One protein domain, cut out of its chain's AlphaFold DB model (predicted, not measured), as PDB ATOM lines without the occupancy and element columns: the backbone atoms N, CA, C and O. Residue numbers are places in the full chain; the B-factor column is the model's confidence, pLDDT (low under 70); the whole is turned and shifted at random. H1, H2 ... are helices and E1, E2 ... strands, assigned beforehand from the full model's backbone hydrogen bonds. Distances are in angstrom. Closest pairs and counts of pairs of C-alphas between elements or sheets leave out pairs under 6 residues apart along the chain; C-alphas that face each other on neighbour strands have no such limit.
ATOM      1  N   ILE A 265       5.886  22.563  -7.907       98.38
ATOM      2  CA  ILE A 265       5.503  23.092  -6.598       98.38
ATOM      3  C   ILE A 265       6.786  23.610  -5.945       98.38
ATOM      4  O   ILE A 265       7.743  22.857  -5.778       98.38
ATOM      5  N   TYR A 266       6.798  24.884  -5.569       98.56
ATOM      6  CA  TYR A 266       7.893  25.506  -4.834       98.56
ATOM      7  C   TYR A 266       7.510  25.699  -3.370       98.56
ATOM      8  O   TYR A 266       6.458  26.280  -3.095       98.56
ATOM      9  N   ARG A 267       8.396  25.301  -2.455       98.44
ATOM     10  CA  ARG A 267       8.411  25.730  -1.052       98.44
ATOM     11  C   ARG A 267       9.194  27.035  -0.968       98.44
ATOM     12  O   ARG A 267      10.316  27.124  -1.456       98.44
ATOM     13  N   VAL A 268       8.598  28.071  -0.389       98.06
ATOM     14  CA  VAL A 268       9.222  29.389  -0.235       98.06
ATOM     15  C   VAL A 268       9.285  29.727   1.241       98.06
ATOM     16  O   VAL A 268       8.243  29.859   1.876       98.06
ATOM     17  N   ARG A 269      10.498  29.937   1.755       97.94
ATOM     18  CA  ARG A 269      10.757  30.276   3.157       97.94
ATOM     19  C   ARG A 269      11.558  31.570   3.268       97.94
ATOM     20  O   ARG A 269      12.499  31.813   2.503       97.94
ATOM     21  N   ARG A 270      11.188  32.441   4.207       96.88
ATOM     22  CA  ARG A 270      11.917  33.686   4.497       96.88
ATOM     23  C   ARG A 270      11.961  33.965   5.986       96.88
ATOM     24  O   ARG A 270      10.917  34.080   6.616       96.88
ATOM     25  N   LEU A 271      13.164  34.159   6.507       96.94
ATOM     26  CA  LEU A 271      13.402  34.610   7.872       96.94
ATOM     27  C   LEU A 271      13.829  36.076   7.825       96.94
ATOM     28  O   LEU A 271      14.932  36.397   7.380       96.94
ATOM     29  N   TYR A 272      12.923  36.972   8.208       95.69
ATOM     30  CA  TYR A 272      13.165  38.408   8.215       95.69
ATOM     31  C   TYR A 272      13.809  38.835   9.529       95.69
ATOM     32  O   TYR A 272      13.286  38.529  10.594       95.69
ATOM     33  N   TYR A 273      14.866  39.640   9.434       95.06
ATOM     34  CA  TYR A 273      15.508  40.293  10.583       95.06
ATOM     35  C   TYR A 273      15.184  41.790  10.665       95.06
ATOM     36  O   TYR A 273      15.363  42.412  11.703       95.06
ATOM     37  N   ALA A 274      14.728  42.382   9.556       93.12
ATOM     38  CA  ALA A 274      14.300  43.775   9.458       93.12
ATOM     39  C   ALA A 274      13.431  43.966   8.195       93.12
ATOM     40  O   ALA A 274      13.362  43.062   7.347       93.12
ATOM     41  N   PRO A 275      12.793  45.137   7.985       88.12
ATOM     42  CA  PRO A 275      12.079  45.421   6.745       88.12
ATOM     43  C   PRO A 275      12.947  45.168   5.503       88.12
ATOM     44  O   PRO A 275      14.059  45.676   5.389       88.12
ATOM     45  N   ALA A 276      12.431  44.363   4.567       83.50
ATOM     46  CA  ALA A 276      13.105  43.950   3.327       83.50
ATOM     47  C   ALA A 276      14.442  43.183   3.492       83.50
ATOM     48  O   ALA A 276      15.048  42.797   2.484       83.50
ATOM     49  N   ASN A 277      14.865  42.888   4.724       90.94
ATOM     50  CA  ASN A 277      16.056  42.105   5.026       90.94
ATOM     51  C   ASN A 277      15.656  40.710   5.518       90.94
ATOM     52  O   ASN A 277      15.123  40.570   6.618       90.94
ATOM     53  N   ALA A 278      15.906  39.696   4.690       93.06
ATOM     54  CA  ALA A 278      15.595  38.312   5.016       93.06
ATOM     55  C   ALA A 278      16.656  37.350   4.486       93.06
ATOM     56  O   ALA A 278      17.104  37.504   3.341       93.06
ATOM     57  N   ALA A 279      16.965  36.326   5.280       95.56
ATOM     58  CA  ALA A 279      17.495  35.070   4.769       95.56
ATOM     59  C   ALA A 279      16.361  34.333   4.035       95.56
ATOM     60  O   ALA A 279      15.188  34.472   4.392       95.56
ATOM     61  N   ARG A 280      16.673  33.642   2.938       95.62
ATOM     62  CA  ARG A 280      15.660  33.094   2.026       95.62
ATOM     63  C   ARG A 280      16.053  31.690   1.605       95.62
ATOM     64  O   ARG A 280      17.214  31.493   1.263       95.62
ATOM     65  N   SER A 281      15.060  30.819   1.534       97.44
ATOM     66  CA  SER A 281      15.157  29.507   0.912       97.44
ATOM     67  C   SER A 281      14.003  29.320  -0.075       97.44
ATOM     68  O   SER A 281      12.890  29.818   0.141       97.44
ATOM     69  N   VAL A 282      14.300  28.719  -1.222       98.00
ATOM     70  CA  VAL A 282      13.316  28.312  -2.227       98.00
ATOM     71  C   VAL A 282      13.732  26.945  -2.725       98.00
ATOM     72  O   VAL A 282      14.854  26.834  -3.204       98.00
ATOM     73  N   ASP A 283      12.815  25.982  -2.691       96.25
ATOM     74  CA  ASP A 283      13.066  24.603  -3.114       96.25
ATOM     75  C   ASP A 283      11.907  24.091  -3.976       96.25
ATOM     76  O   ASP A 283      10.734  24.334  -3.674       96.25
ATOM     77  N   SER A 284      12.216  23.382  -5.056       97.25
ATOM     78  CA  SER A 284      11.252  22.653  -5.875       97.25
ATOM     79  C   SER A 284      10.946  21.301  -5.231       97.25
ATOM     80  O   SER A 284      11.727  20.361  -5.343       97.25
ATOM     81  N   VAL A 285       9.770  21.166  -4.619       96.94
ATOM     82  CA  VAL A 285       9.389  19.942  -3.891       96.94
ATOM     83  C   VAL A 285       8.696  18.898  -4.764       96.94
ATOM     84  O   VAL A 285       8.646  17.729  -4.403       96.94
ATOM     85  N   LEU A 286       8.149  19.296  -5.917       97.25
ATOM     86  CA  LEU A 286       7.498  18.381  -6.858       97.25
ATOM     87  C   LEU A 286       7.548  18.955  -8.270       97.25
ATOM     88  O   LEU A 286       7.151  20.100  -8.475       97.25
ATOM     89  N   LEU A 287       7.968  18.152  -9.251       96.62
ATOM     90  CA  LEU A 287       8.022  18.522 -10.669       96.62
ATOM     91  C   LEU A 287       6.938  17.806 -11.480       96.62
ATOM     92  O   LEU A 287       6.612  16.648 -11.228       96.62
ATOM     93  N   GLY A 288       6.397  18.477 -12.496       95.56
ATOM     94  CA  GLY A 288       5.418  17.874 -13.396       95.56
ATOM     95  C   GLY A 288       4.922  18.817 -14.488       95.56
ATOM     96  O   GLY A 288       5.439  19.914 -14.686       95.56
ATOM     97  N   GLY A 289       3.891  18.390 -15.218       93.75
ATOM     98  CA  GLY A 289       3.185  19.263 -16.158       93.75
ATOM     99  C   GLY A 289       2.275  20.265 -15.442       93.75
ATOM    100  O   GLY A 289       1.881  20.053 -14.295       93.75
ATOM    101  N   HIS A 290       1.875  21.328 -16.146       90.38
ATOM    102  CA  HIS A 290       1.025  22.401 -15.610       90.38
ATOM    103  C   HIS A 290      -0.208  21.897 -14.835       90.38
ATOM    104  O   HIS A 290      -0.430  22.305 -13.696       90.38
ATOM    105  N   ARG A 291      -1.008  20.997 -15.430       91.50
ATOM    106  CA  ARG A 291      -2.202  20.438 -14.768       91.50
ATOM    107  C   ARG A 291      -1.834  19.584 -13.558       91.50
ATOM    108  O   ARG A 291      -2.413  19.770 -12.497       91.50
ATOM    109  N   THR A 292      -0.841  18.711 -13.715       94.00
ATOM    110  CA  THR A 292      -0.379  17.791 -12.671       94.00
ATOM    111  C   THR A 292       0.014  18.528 -11.399       94.00
ATOM    112  O   THR A 292      -0.496  18.195 -10.335       94.00
ATOM    113  N   VAL A 293       0.859  19.561 -11.491       95.50
ATOM    114  CA  VAL A 293       1.318  20.278 -10.291       95.50
ATOM    115  C   VAL A 293       0.201  21.074  -9.611       95.50
ATOM    116  O   VAL A 293       0.196  21.188  -8.390       95.50
ATOM    117  N   ASN A 294      -0.762  21.605 -10.376       93.38
ATOM    118  CA  ASN A 294      -1.893  22.343  -9.810       93.38
ATOM    119  C   ASN A 294      -2.813  21.393  -9.038       93.38
ATOM    120  O   ASN A 294      -3.151  21.671  -7.891       93.38
ATOM    121  N   THR A 295      -3.159  20.249  -9.639       95.50
ATOM    122  CA  THR A 295      -3.926  19.192  -8.966       95.50
ATOM    123  C   THR A 295      -3.189  18.673  -7.735       95.50
ATOM    124  O   THR A 295      -3.803  18.531  -6.684       95.50
ATOM    125  N   ALA A 296      -1.873  18.464  -7.832       97.56
ATOM    126  CA  ALA A 296      -1.051  18.031  -6.709       97.56
ATOM    127  C   ALA A 296      -1.083  19.036  -5.546       97.56
ATOM    128  O   ALA A 296      -1.327  18.633  -4.414       97.56
ATOM    129  N   LEU A 297      -0.921  20.342  -5.799       97.25
ATOM    130  CA  LEU A 297      -1.004  21.356  -4.740       97.25
ATOM    131  C   LEU A 297      -2.410  21.426  -4.111       97.25
ATOM    132  O   LEU A 297      -2.528  21.613  -2.900       97.25
ATOM    133  N   THR A 298      -3.475  21.269  -4.908       96.69
ATOM    134  CA  THR A 298      -4.852  21.167  -4.386       96.69
ATOM    135  C   THR A 298      -5.032  19.941  -3.493       96.69
ATOM    136  O   THR A 298      -5.646  20.045  -2.435       96.69
ATOM    137  N   GLU A 299      -4.463  18.799  -3.869       98.00
ATOM    138  CA  GLU A 299      -4.550  17.584  -3.062       98.00
ATOM    139  C   GLU A 299      -3.730  17.691  -1.769       98.00
ATOM    140  O   GLU A 299      -4.230  17.342  -0.703       98.00
ATOM    141  N   VAL A 300      -2.524  18.269  -1.823       98.31
ATOM    142  CA  VAL A 300      -1.736  18.582  -0.618       98.31
ATOM    143  C   VAL A 300      -2.543  19.476   0.323       98.31
ATOM    144  O   VAL A 300      -2.666  19.155   1.500       98.31
ATOM    145  N   SER A 301      -3.148  20.549  -0.199       97.62
ATOM    146  CA  SER A 301      -4.026  21.456   0.556       97.62
ATOM    147  C   SER A 301      -5.170  20.717   1.259       97.62
ATOM    148  O   SER A 301      -5.414  20.962   2.441       97.62
ATOM    149  N   ARG A 302      -5.818  19.772   0.567       98.00
ATOM    150  CA  ARG A 302      -6.891  18.935   1.117       98.00
ATOM    151  C   ARG A 302      -6.397  18.003   2.227       98.00
ATOM    152  O   ARG A 302      -7.060  17.877   3.249       98.00
ATOM    153  N   LEU A 303      -5.246  17.355   2.040       97.94
ATOM    154  CA  LEU A 303      -4.671  16.415   3.013       97.94
ATOM    155  C   LEU A 303      -4.229  17.101   4.312       97.94
ATOM    156  O   LEU A 303      -4.302  16.499   5.386       97.94
ATOM    157  N   VAL A 304      -3.775  18.354   4.230       97.56
ATOM    158  CA  VAL A 304      -3.348  19.119   5.411       97.56
ATOM    159  C   VAL A 304      -4.442  20.004   6.007       97.56
ATOM    160  O   VAL A 304      -4.227  20.564   7.080       97.56
ATOM    161  N   ASP A 305      -5.611  20.073   5.369       97.06
ATOM    162  CA  ASP A 305      -6.749  20.910   5.768       97.06
ATOM    163  C   ASP A 305      -6.381  22.402   5.899       97.06
ATOM    164  O   ASP A 305      -6.678  23.075   6.882       97.06
ATOM    165  N   ILE A 306      -5.662  22.924   4.899       95.00
ATOM    166  CA  ILE A 306      -5.324  24.352   4.798       95.00
ATOM    167  C   ILE A 306      -5.770  24.843   3.435       95.00
ATOM    168  O   ILE A 306      -5.274  24.381   2.407       95.00
ATOM    169  N   SER A 307      -6.667  25.822   3.416       92.88
ATOM    170  CA  SER A 307      -7.178  26.403   2.178       92.88
ATOM    171  C   SER A 307      -6.079  27.069   1.353       92.88
ATOM    172  O   SER A 307      -5.280  27.865   1.856       92.88
ATOM    173  N   LEU A 308      -6.092  26.813   0.043       91.31
ATOM    174  CA  LEU A 308      -5.314  27.606  -0.899       91.31
ATOM    175  C   LEU A 308      -5.855  29.030  -0.930       91.31
ATOM    176  O   LEU A 308      -7.003  29.282  -1.290       91.31
ATOM    177  N   THR A 309      -4.989  29.973  -0.600       83.81
ATOM    178  CA  THR A 309      -5.286  31.394  -0.727       83.81
ATOM    179  C   THR A 309      -4.906  31.883  -2.114       83.81
ATOM    180  O   THR A 309      -3.896  31.473  -2.701       83.81
ATOM    181  N   LYS A 310      -5.718  32.799  -2.622       73.75
ATOM    182  CA  LYS A 310      -5.406  33.617  -3.790       73.75
ATOM    183  C   LYS A 310      -4.836  34.956  -3.302       73.75
ATOM    184  O   LYS A 310      -4.783  35.214  -2.100       73.75
ATOM    185  N   ASN A 311      -4.322  35.797  -4.197       63.22
ATOM    186  CA  ASN A 311      -3.729  37.083  -3.803       63.22
ATOM    187  C   ASN A 311      -4.818  38.048  -3.289       63.22
ATOM    188  O   ASN A 311      -5.335  38.861  -4.055       63.22
ATOM    189  N   GLU A 312      -5.150  37.984  -2.000       50.06
ATOM    190  CA  GLU A 312      -6.235  38.782  -1.410       50.06
ATOM    191  C   GLU A 312      -5.756  40.079  -0.730       50.06
ATOM    192  O   GLU A 312      -6.552  40.987  -0.516       50.06
ATOM    193  N   GLU A 313      -4.451  40.253  -0.485       48.09
ATOM    194  CA  GLU A 313      -3.951  41.308   0.424       48.09
ATOM    195  C   GLU A 313      -2.682  42.036  -0.067       48.09
ATOM    196  O   GLU A 313      -1.850  42.495   0.717       48.09
ATOM    197  N   ILE A 314      -2.480  42.175  -1.382       52.00
ATOM    198  CA  ILE A 314      -1.406  43.058  -1.868       52.00
ATOM    199  C   ILE A 314      -1.917  44.502  -1.827       52.00
ATOM    200  O   ILE A 314      -2.784  44.882  -2.615       52.00
ATOM    201  N   ALA A 315      -1.352  45.322  -0.936       38.84
ATOM    202  CA  ALA A 315      -1.630  46.756  -0.881       38.84
ATOM    203  C   ALA A 315      -1.501  47.397  -2.280       38.84
ATOM    204  O   ALA A 315      -0.442  47.335  -2.911       38.84
ATOM    205  N   GLY A 316      -2.591  48.002  -2.768       39.59
ATOM    206  CA  GLY A 316      -2.656  48.659  -4.078       39.59
ATOM    207  C   GLY A 316      -3.017  47.766  -5.276       39.59
ATOM    208  O   GLY A 316      -2.936  48.248  -6.407       39.59
ATOM    209  N   ALA A 317      -3.417  46.504  -5.073       38.72
ATOM    210  CA  ALA A 317      -3.920  45.649  -6.151       38.72
ATOM    211  C   ALA A 317      -5.371  46.019  -6.543       38.72
ATOM    212  O   ALA A 317      -6.246  46.014  -5.670       38.72
ATOM    213  N   PRO A 318      -5.678  46.295  -7.828       39.38
ATOM    214  CA  PRO A 318      -7.035  46.626  -8.265       39.38
ATOM    215  C   PRO A 318      -8.031  45.506  -7.936       39.38
ATOM    216  O   PRO A 318      -7.708  44.321  -8.016       39.38
ATOM    217  N   THR A 319      -9.247  45.890  -7.538       43.22
ATOM    218  CA  THR A 319     -10.295  45.018  -6.971       43.22
ATOM    219  C   THR A 319     -10.879  43.995  -7.941       43.22
ATOM    220  O   THR A 319     -11.543  43.068  -7.488       43.22
ATOM    221  N   ARG A 320     -10.633  44.129  -9.253       43.91
ATOM    222  CA  ARG A 320     -11.305  43.325 -10.292       43.91
ATOM    223  C   ARG A 320     -10.460  42.901 -11.503       43.91
ATOM    224  O   ARG A 320     -10.992  42.205 -12.359       43.91
ATOM    225  N   ASP A 321      -9.164  43.219 -11.567       40.28
ATOM    226  CA  ASP A 321      -8.367  42.944 -12.775       40.28
ATOM    227  C   ASP A 321      -7.380  41.771 -12.631       40.28
ATOM    228  O   ASP A 321      -6.301  41.884 -12.050       40.28
ATOM    229  N   GLY A 322      -7.757  40.649 -13.249       43.97
ATOM    230  CA  GLY A 322      -6.904  39.746 -14.035       43.97
ATOM    231  C   GLY A 322      -5.911  38.807 -13.343       43.97
ATOM    232  O   GLY A 322      -5.684  37.735 -13.896       43.97
ATOM    233  N   ASP A 323      -5.337  39.167 -12.191       49.94
ATOM    234  CA  ASP A 323      -4.203  38.430 -11.590       49.94
ATOM    235  C   ASP A 323      -4.364  38.078 -10.091       49.94
ATOM    236  O   ASP A 323      -3.424  37.640  -9.424       49.94
ATOM    237  N   ARG A 324      -5.554  38.270  -9.510       49.44
ATOM    238  CA  ARG A 324      -5.800  37.846  -8.115       49.44
ATOM    239  C   ARG A 324      -5.797  36.321  -7.978       49.44
ATOM    240  O   ARG A 324      -5.287  35.790  -6.994       49.44
ATOM    241  N   ASP A 325      -6.254  35.643  -9.026       55.06
ATOM    242  CA  ASP A 325      -6.481  34.198  -9.067       55.06
ATOM    243  C   ASP A 325      -5.308  33.401  -9.659       55.06
ATOM    244  O   ASP A 325      -5.385  32.179  -9.749       55.06
ATOM    245  N   THR A 326      -4.223  34.060 -10.081       72.75
ATOM    246  CA  THR A 326      -3.174  33.416 -10.891       72.75
ATOM    247  C   THR A 326      -2.157  32.606 -10.099       72.75
ATOM    248  O   THR A 326      -1.506  31.747 -10.692       72.75
ATOM    249  N   HIS A 327      -1.990  32.869  -8.801       86.88
ATOM    250  CA  HIS A 327      -0.922  32.282  -7.985       86.88
ATOM    251  C   HIS A 327      -1.483  31.680  -6.690       86.88
ATOM    252  O   HIS A 327      -1.513  32.376  -5.667       86.88
ATOM    253  N   PRO A 328      -1.937  30.413  -6.705       90.19
ATOM    254  CA  PRO A 328      -2.416  29.763  -5.493       90.19
ATOM    255  C   PRO A 328      -1.268  29.605  -4.493       90.19
ATOM    256  O   PRO A 328      -0.129  29.297  -4.870       90.19
ATOM    257  N   ARG A 329      -1.570  29.832  -3.212       92.94
ATOM    258  CA  ARG A 329      -0.623  29.649  -2.112       92.94
ATOM    259  C   ARG A 329      -1.231  28.901  -0.947       92.94
ATOM    260  O   ARG A 329      -2.260  29.315  -0.415       92.94
ATOM    261  N   LEU A 330      -0.521  27.870  -0.515       95.75
ATOM    262  CA  LEU A 330      -0.734  27.179   0.746       95.75
ATOM    263  C   LEU A 330       0.163  27.838   1.799       95.75
ATOM    264  O   LEU A 330       1.364  27.577   1.816       95.75
ATOM    265  N   TRP A 331      -0.373  28.744   2.619       95.50
ATOM    266  CA  TRP A 331       0.416  29.412   3.663       95.50
ATOM    267  C   TRP A 331       0.504  28.543   4.908       95.50
ATOM    268  O   TRP A 331      -0.528  28.208   5.480       95.50
ATOM    269  N   LEU A 332       1.726  28.261   5.359       96.81
ATOM    270  CA  LEU A 332       1.953  27.690   6.692       96.81
ATOM    271  C   LEU A 332       2.204  28.794   7.710       96.81
ATOM    272  O   LEU A 332       1.769  28.718   8.857       96.81
ATOM    273  N   ARG A 333       2.858  29.869   7.261       95.00
ATOM    274  CA  ARG A 333       3.102  31.052   8.073       95.00
ATOM    275  C   ARG A 333       3.118  32.305   7.224       95.00
ATOM    276  O   ARG A 333       3.890  32.425   6.274       95.00
ATOM    277  N   ARG A 334       2.291  33.277   7.594       91.62
ATOM    278  CA  ARG A 334       2.399  34.633   7.057       91.62
ATOM    279  C   ARG A 334       3.382  35.424   7.908       91.62
ATOM    280  O   ARG A 334       3.414  35.271   9.125       91.62
ATOM    281  N   ARG A 335       4.153  36.285   7.248       88.00
ATOM    282  CA  ARG A 335       5.026  37.248   7.918       88.00
ATOM    283  C   ARG A 335       4.225  38.067   8.938       88.00
ATOM    284  O   ARG A 335       3.196  38.630   8.574       88.00
ATOM    285  N   GLY A 336       4.743  38.193  10.157       83.81
ATOM    286  CA  GLY A 336       4.238  39.151  11.140       83.81
ATOM    287  C   GLY A 336       4.727  40.571  10.838       83.81
ATOM    288  O   GLY A 336       5.888  40.777  10.473       83.81
ATOM    289  N   ASP A 337       3.855  41.565  10.988       79.12
ATOM    290  CA  ASP A 337       4.246  42.969  10.870       79.12
ATOM    291  C   ASP A 337       4.790  43.501  12.205       79.12
ATOM    292  O   ASP A 337       4.317  43.152  13.284       79.12
ATOM    293  N   GLY A 338       5.820  44.348  12.136       81.00
ATOM    294  CA  GLY A 338       6.345  45.086  13.293       81.00
ATOM    295  C   GLY A 338       7.198  44.295  14.294       81.00
ATOM    296  O   GLY A 338       7.852  44.924  15.119       81.00
ATOM    297  N   THR A 339       7.264  42.965  14.196       88.38
ATOM    298  CA  THR A 339       8.067  42.113  15.094       88.38
ATOM    299  C   THR A 339       9.119  41.340  14.302       88.38
ATOM    300  O   THR A 339       8.808  40.759  13.263       88.38
ATOM    301  N   TYR A 340      10.367  41.346  14.780       93.56
ATOM    302  CA  TYR A 340      11.485  40.611  14.186       93.56
ATOM    303  C   TYR A 340      12.276  39.877  15.277       93.56
ATOM    304  O   TYR A 340      12.393  40.413  16.379       93.56
ATOM    305  N   PRO A 341      12.872  38.715  14.972       95.06
ATOM    306  CA  PRO A 341      12.782  37.992  13.702       95.06
ATOM    307  C   PRO A 341      11.368  37.451  13.426       95.06
ATOM    308  O   PRO A 341      10.594  37.203  14.343       95.06
ATOM    309  N   THR A 342      10.998  37.318  12.151       95.94
ATOM    310  CA  THR A 342       9.697  36.748  11.754       95.94
ATOM    311  C   THR A 342       9.837  35.859  10.526       95.94
ATOM    312  O   THR A 342      10.591  36.169   9.597       95.94
ATOM    313  N   GLN A 343       9.111  34.746  10.530       96.44
ATOM    314  CA  GLN A 343       9.121  33.748   9.471       96.44
ATOM    315  C   GLN A 343       7.961  33.961   8.492       96.44
ATOM    316  O   GLN A 343       6.888  34.446   8.845       96.44
ATOM    317  N   GLU A 344       8.178  33.574   7.244       95.75
ATOM    318  CA  GLU A 344       7.172  33.493   6.194       95.75
ATOM    319  C   GLU A 344       7.393  32.184   5.443       95.75
ATOM    320  O   GLU A 344       8.500  31.943   4.959       95.75
ATOM    321  N   GLU A 345       6.354  31.363   5.329       97.50
ATOM    322  CA  GLU A 345       6.409  30.092   4.619       97.50
ATOM    323  C   GLU A 345       5.119  29.799   3.862       97.50
ATOM    324  O   GLU A 345       4.008  29.895   4.401       97.50
ATOM    325  N   PHE A 346       5.281  29.400   2.603       97.12
ATOM    326  CA  PHE A 346       4.189  28.911   1.781       97.12
ATOM    327  C   PHE A 346       4.665  28.015   0.643       97.12
ATOM    328  O   PHE A 346       5.816  28.078   0.212       97.12
ATOM    329  N   TYR A 347       3.716  27.261   0.096       98.06
ATOM    330  CA  TYR A 347       3.879  26.502  -1.136       98.06
ATOM    331  C   TYR A 347       3.090  27.160  -2.261       98.06
ATOM    332  O   TYR A 347       1.988  27.669  -2.046       98.06
ATOM    333  N   THR A 348       3.642  27.167  -3.469       96.69
ATOM    334  CA  THR A 348       2.988  27.716  -4.665       96.69
ATOM    335  C   THR A 348       3.371  26.917  -5.902       96.69
ATOM    336  O   THR A 348       4.283  26.099  -5.849       96.69
ATOM    337  N   VAL A 349       2.706  27.163  -7.029       95.75
ATOM    338  CA  VAL A 349       3.058  26.560  -8.320       95.75
ATOM    339  C   VAL A 349       3.481  27.619  -9.325       95.75
ATOM    340  O   VAL A 349       2.898  28.703  -9.395       95.75
ATOM    341  N   ALA A 350       4.489  27.293 -10.127       95.50
ATOM    342  CA  ALA A 350       4.911  28.098 -11.267       95.50
ATOM    343  C   ALA A 350       5.702  27.244 -12.275       95.50
ATOM    344  O   ALA A 350       6.116  26.131 -11.936       95.50
ATOM    345  N   PRO A 351       5.959  27.745 -13.500       97.00
ATOM    346  CA  PRO A 351       6.935  27.132 -14.394       97.00
ATOM    347  C   PRO A 351       8.273  26.841 -13.690       97.00
ATOM    348  O   PRO A 351       8.761  27.651 -12.893       97.00
ATOM    349  N   ALA A 352       8.875  25.687 -13.987       97.12
ATOM    350  CA  ALA A 352      10.095  25.175 -13.356       97.12
ATOM    351  C   ALA A 352      11.357  25.900 -13.877       97.12
ATOM    352  O   ALA A 352      12.165  25.331 -14.608       97.12
ATOM    353  N   GLN A 353      11.475  27.201 -13.595       95.75
ATOM    354  CA  GLN A 353      12.582  28.054 -14.044       95.75
ATOM    355  C   GLN A 353      13.513  28.506 -12.914       95.75
ATOM    356  O   GLN A 353      14.684  28.787 -13.184       95.75
ATOM    357  N   ALA A 354      12.995  28.621 -11.688       97.00
ATOM    358  CA  ALA A 354      13.796  28.976 -10.528       97.00
ATOM    359  C   ALA A 354      14.527  27.735 -10.020       97.00
ATOM    360  O   ALA A 354      13.966  26.643 -10.019       97.00
ATOM    361  N   GLN A 355      15.784  27.915  -9.629       96.62
ATOM    362  CA  GLN A 355      16.573  26.859  -9.011       96.62
ATOM    363  C   GLN A 355      16.435  26.911  -7.498       96.62
ATOM    364  O   GLN A 355      16.213  27.987  -6.923       96.62
ATOM    365  N   ASP A 356      16.644  25.746  -6.898       97.31
ATOM    366  CA  ASP A 356      16.770  25.601  -5.460       97.31
ATOM    367  C   ASP A 356      17.909  26.485  -4.959       97.31
ATOM    368  O   ASP A 356      18.958  26.623  -5.605       97.31
ATOM    369  N   LYS A 357      17.670  27.168  -3.845       94.62
ATOM    370  CA  LYS A 357      18.636  28.104  -3.278       94.62
ATOM    371  C   LYS A 357      18.351  28.348  -1.812       94.62
ATOM    372  O   LYS A 357      17.235  28.695  -1.438       94.62
ATOM    373  N   GLU A 358      19.414  28.354  -1.031       94.94
ATOM    374  CA  GLU A 358      19.434  28.867   0.329       94.94
ATOM    375  C   GLU A 358      20.847  29.318   0.702       94.94
ATOM    376  O   GLU A 358      21.785  29.179  -0.084       94.94
ATOM    377  N   LEU A 359      20.979  29.966   1.857       90.62
ATOM    378  CA  LEU A 359      22.289  30.245   2.446       90.62
ATOM    379  C   LEU A 359      22.719  29.026   3.264       90.62
ATOM    380  O   LEU A 359      21.861  28.394   3.867       90.62
ATOM    381  N   ASP A 360      24.022  28.768   3.365       91.31
ATOM    382  CA  ASP A 360      24.554  27.597   4.084       91.31
ATOM    383  C   ASP A 360      24.043  27.490   5.534       91.31
ATOM    384  O   ASP A 360      23.780  26.400   6.021       91.31
ATOM    385  N   SER A 361      23.835  28.623   6.215       93.69
ATOM    386  CA  SER A 361      23.320  28.678   7.591       93.69
ATOM    387  C   SER A 361      21.794  28.830   7.682       93.69
ATOM    388  O   SER A 361      21.275  29.198   8.737       93.69
ATOM    389  N   PHE A 362      21.064  28.690   6.569       97.00
ATOM    390  CA  PHE A 362      19.625  28.952   6.540       97.00
ATOM    391  C   PHE A 362      18.852  27.928   7.366       97.00
ATOM    392  O   PHE A 362      17.989  28.335   8.136       97.00
ATOM    393  N   ALA A 363      19.150  26.635   7.214       96.12
ATOM    394  CA  ALA A 363      18.422  25.563   7.890       96.12
ATOM    395  C   ALA A 363      18.524  25.668   9.421       96.12
ATOM    396  O   ALA A 363      17.500  25.608  10.106       96.12
ATOM    397  N   ASP A 364      19.730  25.918   9.936       96.31
ATOM    398  CA  ASP A 364      19.972  26.121  11.369       96.31
ATOM    399  C   ASP A 364      19.199  27.345  11.873       96.31
ATOM    400  O   ASP A 364      18.351  27.240  12.759       96.31
ATOM    401  N   ALA A 365      19.384  28.496  11.214       96.75
ATOM    402  CA  ALA A 365      18.703  29.730  11.596       96.75
ATOM    403  C   ALA A 365      17.173  29.627  11.482       96.75
ATOM    404  O   ALA A 365      16.455  30.259  12.254       96.75
ATOM    405  N   TRP A 366      16.654  28.869  10.514       97.81
ATOM    406  CA  TRP A 366      15.223  28.614  10.374       97.81
ATOM    407  C   TRP A 366      14.703  27.797  11.553       97.81
ATOM    408  O   TRP A 366      13.715  28.193  12.170       97.81
ATOM    409  N   THR A 367      15.391  26.708  11.895       96.94
ATOM    410  CA  THR A 367      15.018  25.803  12.989       96.94
ATOM    411  C   THR A 367      15.012  26.528  14.333       96.94
ATOM    412  O   THR A 367      14.026  26.432  15.056       96.94
ATOM    413  N   ASP A 368      16.025  27.356  14.609       97.00
ATOM    414  CA  ASP A 368      16.134  28.149  15.846       97.00
ATOM    415  C   ASP A 368      14.937  29.085  16.096       97.00
ATOM    416  O   ASP A 368      14.663  29.470  17.233       97.00
ATOM    417  N   HIS A 369      14.228  29.477  15.033       96.31
ATOM    418  CA  HIS A 369      13.085  30.393  15.097       96.31
ATOM    419  C   HIS A 369      11.740  29.707  14.836       96.31
ATOM    420  O   HIS A 369      10.705  30.376  14.855       96.31
ATOM    421  N   THR A 370      11.746  28.401  14.566       97.62
ATOM    422  CA  THR A 370      10.542  27.624  14.271       97.62
ATOM    423  C   THR A 370       9.914  27.153  15.574       97.62
ATOM    424  O   THR A 370      10.519  26.412  16.340       97.62
ATOM    425  N   ASP A 371       8.678  27.580  15.825       96.69
ATOM    426  CA  ASP A 371       7.888  27.075  16.949       96.69
ATOM    427  C   ASP A 371       7.233  25.719  16.628       96.69
ATOM    428  O   ASP A 371       7.134  25.301  15.471       96.69
ATOM    429  N   GLU A 372       6.754  25.031  17.668       97.94
ATOM    430  CA  GLU A 372       6.130  23.709  17.524       97.94
ATOM    431  C   GLU A 372       4.924  23.699  16.559       97.94
ATOM    432  O   GLU A 372       4.833  22.774  15.747       97.94
ATOM    433  N   PRO A 373       4.019  24.708  16.561       97.38
ATOM    434  CA  PRO A 373       2.951  24.786  15.567       97.38
ATOM    435  C   PRO A 373       3.442  24.780  14.114       97.38
ATOM    436  O   PRO A 373       2.878  24.052  13.293       97.38
ATOM    437  N   LEU A 374       4.476  25.561  13.773       97.38
ATOM    438  CA  LEU A 374       5.024  25.547  12.414       97.38
ATOM    439  C   LEU A 374       5.722  24.231  12.105       97.38
ATOM    440  O   LEU A 374       5.436  23.647  11.065       97.38
ATOM    441  N   ALA A 375       6.558  23.730  13.016       98.06
ATOM    442  CA  ALA A 375       7.258  22.462  12.820       98.06
ATOM    443  C   ALA A 375       6.275  21.304  12.561       98.06
ATOM    444  O   ALA A 375       6.510  20.437  11.717       98.06
ATOM    445  N   TRP A 376       5.133  21.291  13.255       98.06
ATOM    446  CA  TRP A 376       4.069  20.318  13.020       98.06
ATOM    447  C   TRP A 376       3.417  20.474  11.638       98.06
ATOM    448  O   TRP A 376       3.183  19.471  10.958       98.06
ATOM    449  N   LEU A 377       3.149  21.710  11.202       98.12
ATOM    450  CA  LEU A 377       2.612  21.990   9.867       98.12
ATOM    451  C   LEU A 377       3.580  21.573   8.755       98.12
ATOM    452  O   LEU A 377       3.145  20.945   7.791       98.12
ATOM    453  N   GLU A 378       4.871  21.869   8.904       98.06
ATOM    454  CA  GLU A 378       5.916  21.457   7.961       98.06
ATOM    455  C   GLU A 378       5.919  19.932   7.791       98.06
ATOM    456  O   GLU A 378       5.742  19.444   6.676       98.06
ATOM    457  N   ARG A 379       5.969  19.170   8.897       98.19
ATOM    458  CA  ARG A 379       5.930  17.693   8.864       98.19
ATOM    459  C   ARG A 379       4.680  17.143   8.170       98.19
ATOM    460  O   ARG A 379       4.762  16.168   7.415       98.19
ATOM    461  N   ARG A 380       3.511  17.747   8.416       98.06
ATOM    462  CA  ARG A 380       2.250  17.342   7.767       98.06
ATOM    463  C   ARG A 380       2.278  17.582   6.265       98.06
ATOM    464  O   ARG A 380       1.834  16.717   5.513       98.06
ATOM    465  N   VAL A 381       2.788  18.732   5.832       98.12
ATOM    466  CA  VAL A 381       2.873  19.073   4.410       98.12
ATOM    467  C   VAL A 381       3.904  18.209   3.702       98.12
ATOM    468  O   VAL A 381       3.587  17.685   2.640       98.12
ATOM    469  N   ASP A 382       5.067  17.972   4.306       97.56
ATOM    470  CA  ASP A 382       6.093  17.090   3.740       97.56
ATOM    471  C   ASP A 382       5.542  15.663   3.546       97.56
ATOM    472  O   ASP A 382       5.702  15.064   2.479       97.56
ATOM    473  N   THR A 383       4.783  15.152   4.523       98.12
ATOM    474  CA  THR A 383       4.090  13.856   4.408       98.12
ATOM    475  C   THR A 383       3.049  13.866   3.284       98.12
ATOM    476  O   THR A 383       2.992  12.937   2.480       98.12
ATOM    477  N   ALA A 384       2.227  14.916   3.194       98.31
ATOM    478  CA  ALA A 384       1.213  15.040   2.149       98.31
ATOM    479  C   ALA A 384       1.833  15.128   0.744       98.31
ATOM    480  O   ALA A 384       1.338  14.491  -0.186       98.31
ATOM    481  N   VAL A 385       2.935  15.869   0.587       97.75
ATOM    482  CA  VAL A 385       3.692  15.951  -0.671       97.75
ATOM    483  C   VAL A 385       4.228  14.575  -1.059       97.75
ATOM    484  O   VAL A 385       4.042  14.171  -2.206       97.75
ATOM    485  N   ALA A 386       4.804  13.820  -0.117       97.19
ATOM    486  CA  ALA A 386       5.298  12.466  -0.374       97.19
ATOM    487  C   ALA A 386       4.181  11.508  -0.830       97.19
ATOM    488  O   ALA A 386       4.356  10.776  -1.806       97.19
ATOM    489  N   VAL A 387       3.008  11.554  -0.184       97.50
ATOM    490  CA  VAL A 387       1.827  10.760  -0.576       97.50
ATOM    491  C   VAL A 387       1.380  11.098  -2.001       97.50
ATOM    492  O   VAL A 387       1.167  10.202  -2.819       97.50
ATOM    493  N   VAL A 388       1.268  12.390  -2.322       97.12
ATOM    494  CA  VAL A 388       0.863  12.843  -3.660       97.12
ATOM    495  C   VAL A 388       1.898  12.449  -4.714       97.12
ATOM    496  O   VAL A 388       1.530  11.987  -5.794       97.12
ATOM    497  N   GLN A 389       3.188  12.579  -4.408       95.31
ATOM    498  CA  GLN A 389       4.266  12.191  -5.310       95.31
ATOM    499  C   GLN A 389       4.249  10.686  -5.605       95.31
ATOM    500  O   GLN A 389       4.350  10.297  -6.769       95.31
ATOM    501  N   GLN A 390       4.049   9.847  -4.586       94.19
ATOM    502  CA  GLN A 390       3.944   8.399  -4.755       94.19
ATOM    503  C   GLN A 390       2.756   8.015  -5.650       94.19
ATOM    504  O   GLN A 390       2.913   7.238  -6.593       94.19
ATOM    505  N   ALA A 391       1.587   8.629  -5.432       92.81
ATOM    506  CA  ALA A 391       0.400   8.387  -6.253       92.81
ATOM    507  C   ALA A 391       0.613   8.764  -7.735       92.81
ATOM    508  O   ALA A 391       0.117   8.080  -8.635       92.81
ATOM    509  N   LEU A 392       1.376   9.829  -8.008       90.94
ATOM    510  CA  LEU A 392       1.722  10.230  -9.376       90.94
ATOM    511  C   LEU A 392       2.638   9.212 -10.069       90.94
ATOM    512  O   LEU A 392       2.433   8.928 -11.251       90.94
ATOM    513  N   ILE A 393       3.616   8.655  -9.349       88.69
ATOM    514  CA  ILE A 393       4.532   7.629  -9.872       88.69
ATOM    515  C   ILE A 393       3.749   6.359 -10.228       88.69
ATOM    516  O   ILE A 393       3.861   5.845 -11.342       88.69
ATOM    517  N   GLU A 394       2.894   5.887  -9.320       87.50
ATOM    518  CA  GLU A 394       2.079   4.688  -9.542       87.50
ATOM    519  C   GLU A 394       1.106   4.851 -10.718       87.50
ATOM    520  O   GLU A 394       0.926   3.924 -11.514       87.50
ATOM    521  N   GLY A 395       0.512   6.040 -10.871       80.88
ATOM    522  CA  GLY A 395      -0.349   6.369 -12.008       80.88
ATOM    523  C   GLY A 395       0.383   6.322 -13.355       80.88
ATOM    524  O   GLY A 395      -0.169   5.805 -14.327       80.88
ATOM    525  N   GLN A 396       1.633   6.795 -13.409       75.88
ATOM    526  CA  GLN A 396       2.465   6.750 -14.620       75.88
ATOM    527  C   GLN A 396       2.901   5.325 -14.986       75.88
ATOM    528  O   GLN A 396       2.891   4.954 -16.159       75.88
ATOM    529  N   CYS A 397       3.253   4.495 -13.998       67.56
ATOM    530  CA  CYS A 397       3.586   3.091 -14.244       67.56
ATOM    531  C   CYS A 397       2.400   2.320 -14.837       67.56
ATOM    532  O   CYS A 397       2.588   1.520 -15.750       67.56
ATOM    533  N   ARG A 398       1.176   2.593 -14.368       68.44
ATOM    534  CA  ARG A 398      -0.042   1.966 -14.905       68.44
ATOM    535  C   ARG A 398      -0.379   2.439 -16.319       68.44
ATOM    536  O   ARG A 398      -0.820   1.621 -17.114       68.44
ATOM    537  N   SER A 399      -0.152   3.713 -16.649       69.25
ATOM    538  CA  SER A 399      -0.395   4.224 -18.007       69.25
ATOM    539  C   SER A 399       0.627   3.750 -19.038       69.25
ATOM    540  O   SER A 399       0.306   3.732 -20.214       69.25
ATOM    541  N   ASN A 400       1.848   3.404 -18.617       60.94
ATOM    542  CA  ASN A 400       2.900   2.910 -19.516       60.94
ATOM    543  C   ASN A 400       2.850   1.386 -19.731       60.94
ATOM    544  O   ASN A 400       3.542   0.876 -20.609       60.94
ATOM    545  N   ALA A 401       2.096   0.659 -18.902       54.22
ATOM    546  CA  ALA A 401       1.914  -0.790 -18.996       54.22
ATOM    547  C   ALA A 401       0.648  -1.201 -19.778       54.22
ATOM    548  O   ALA A 401       0.442  -2.394 -20.004       54.22
ATOM    549  N   ALA A 402      -0.188  -0.230 -20.156       47.88
ATOM    550  CA  ALA A 402      -1.368  -0.376 -21.009       47.88
ATOM    551  C   ALA A 402      -1.086   0.251 -22.378       47.88
ATOM    552  O   ALA A 402      -1.629  -0.273 -23.376       47.88
TER     553      ALA A 402
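Overview. This is residues 265 to 402 of the 402 residues of an uncharacterized protein of Kutzneria kofuensis (UniProt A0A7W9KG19). A twisted wall of four strands has the long helix H3 laid along it over one face and the short helix H2 across the same face, while H1 packs on H3 and on the end of the sheet where E2 and E4 bend. The tip of a loop, residues 315 to 322, and the end of the printed part, residues 393 to 402, stick out. This is two layers, helices on one face of an antiparallel sheet of order E2, E1, E4, E3, in the mixed class. The 138 printed residues hold three named helices and four named strands, along the chain E1, E2, H1, E3, E4, H2, H3; the whole is compact, radius of gyration of the C-alphas 16.4 A, spanning 57 by 41 by 29 A.

Arrangement. Look first at the hairpin of E1, residues 265 to 274, and E2, residues 277 to 289: N 269 and O 281 are within hydrogen-bond range at 2.9 A. E4, residues 342 to 351, is E1's other antiparallel neighbour, with N 268 and O 346 at 2.8 A. It forms a hairpin with edge strand E3, residues 329 to 333, where N 347 and O 330 are 2.9 A apart. H3, residues 372 to 400, runs along the strands at a height of 9.9 A over the sheet; its closest C-alpha pair with E3 is Leu 332 and Leu 377, 6.6 A. H2, residues 362 to 368, is on the same face; its closest C-alpha pair with E2 is Ala 279 and Phe 362, 6.7 A. H1, residues 290 to 304, touches residues 377 to 388 of H3 alone, at a steep tilt of 44 degrees, opposite ways; the closest C-alphas, of Val 300 and Ala 384, are 5.4 A apart. In H1, H2 and H3 every O i to N i+4 pair is within hydrogen-bond range.

Along the chain. Find C-alpha 265 at (5.503, 23.092, -6.598), where E1 begins its 27.6 A. E2 spans 33.7 A and bends by 59 degrees at residue 286; E4 spans 28.0 A and bends by 54 degrees at residue 348. From C-alpha 372 at (6.130, 23.709, 17.524), H3 runs 42.6 A to C-alpha 400 at (2.900, 2.910, -19.516).

Size, cuts and confidence. The two C-alphas farthest apart, of Gly 338 and Ala 402, are 57.5 A apart. The printed part has no cut, and the link from H1 to E3, 24 residues, is long. Model pLDDT is under 70 at residues 311 to 325 and 397 to 402.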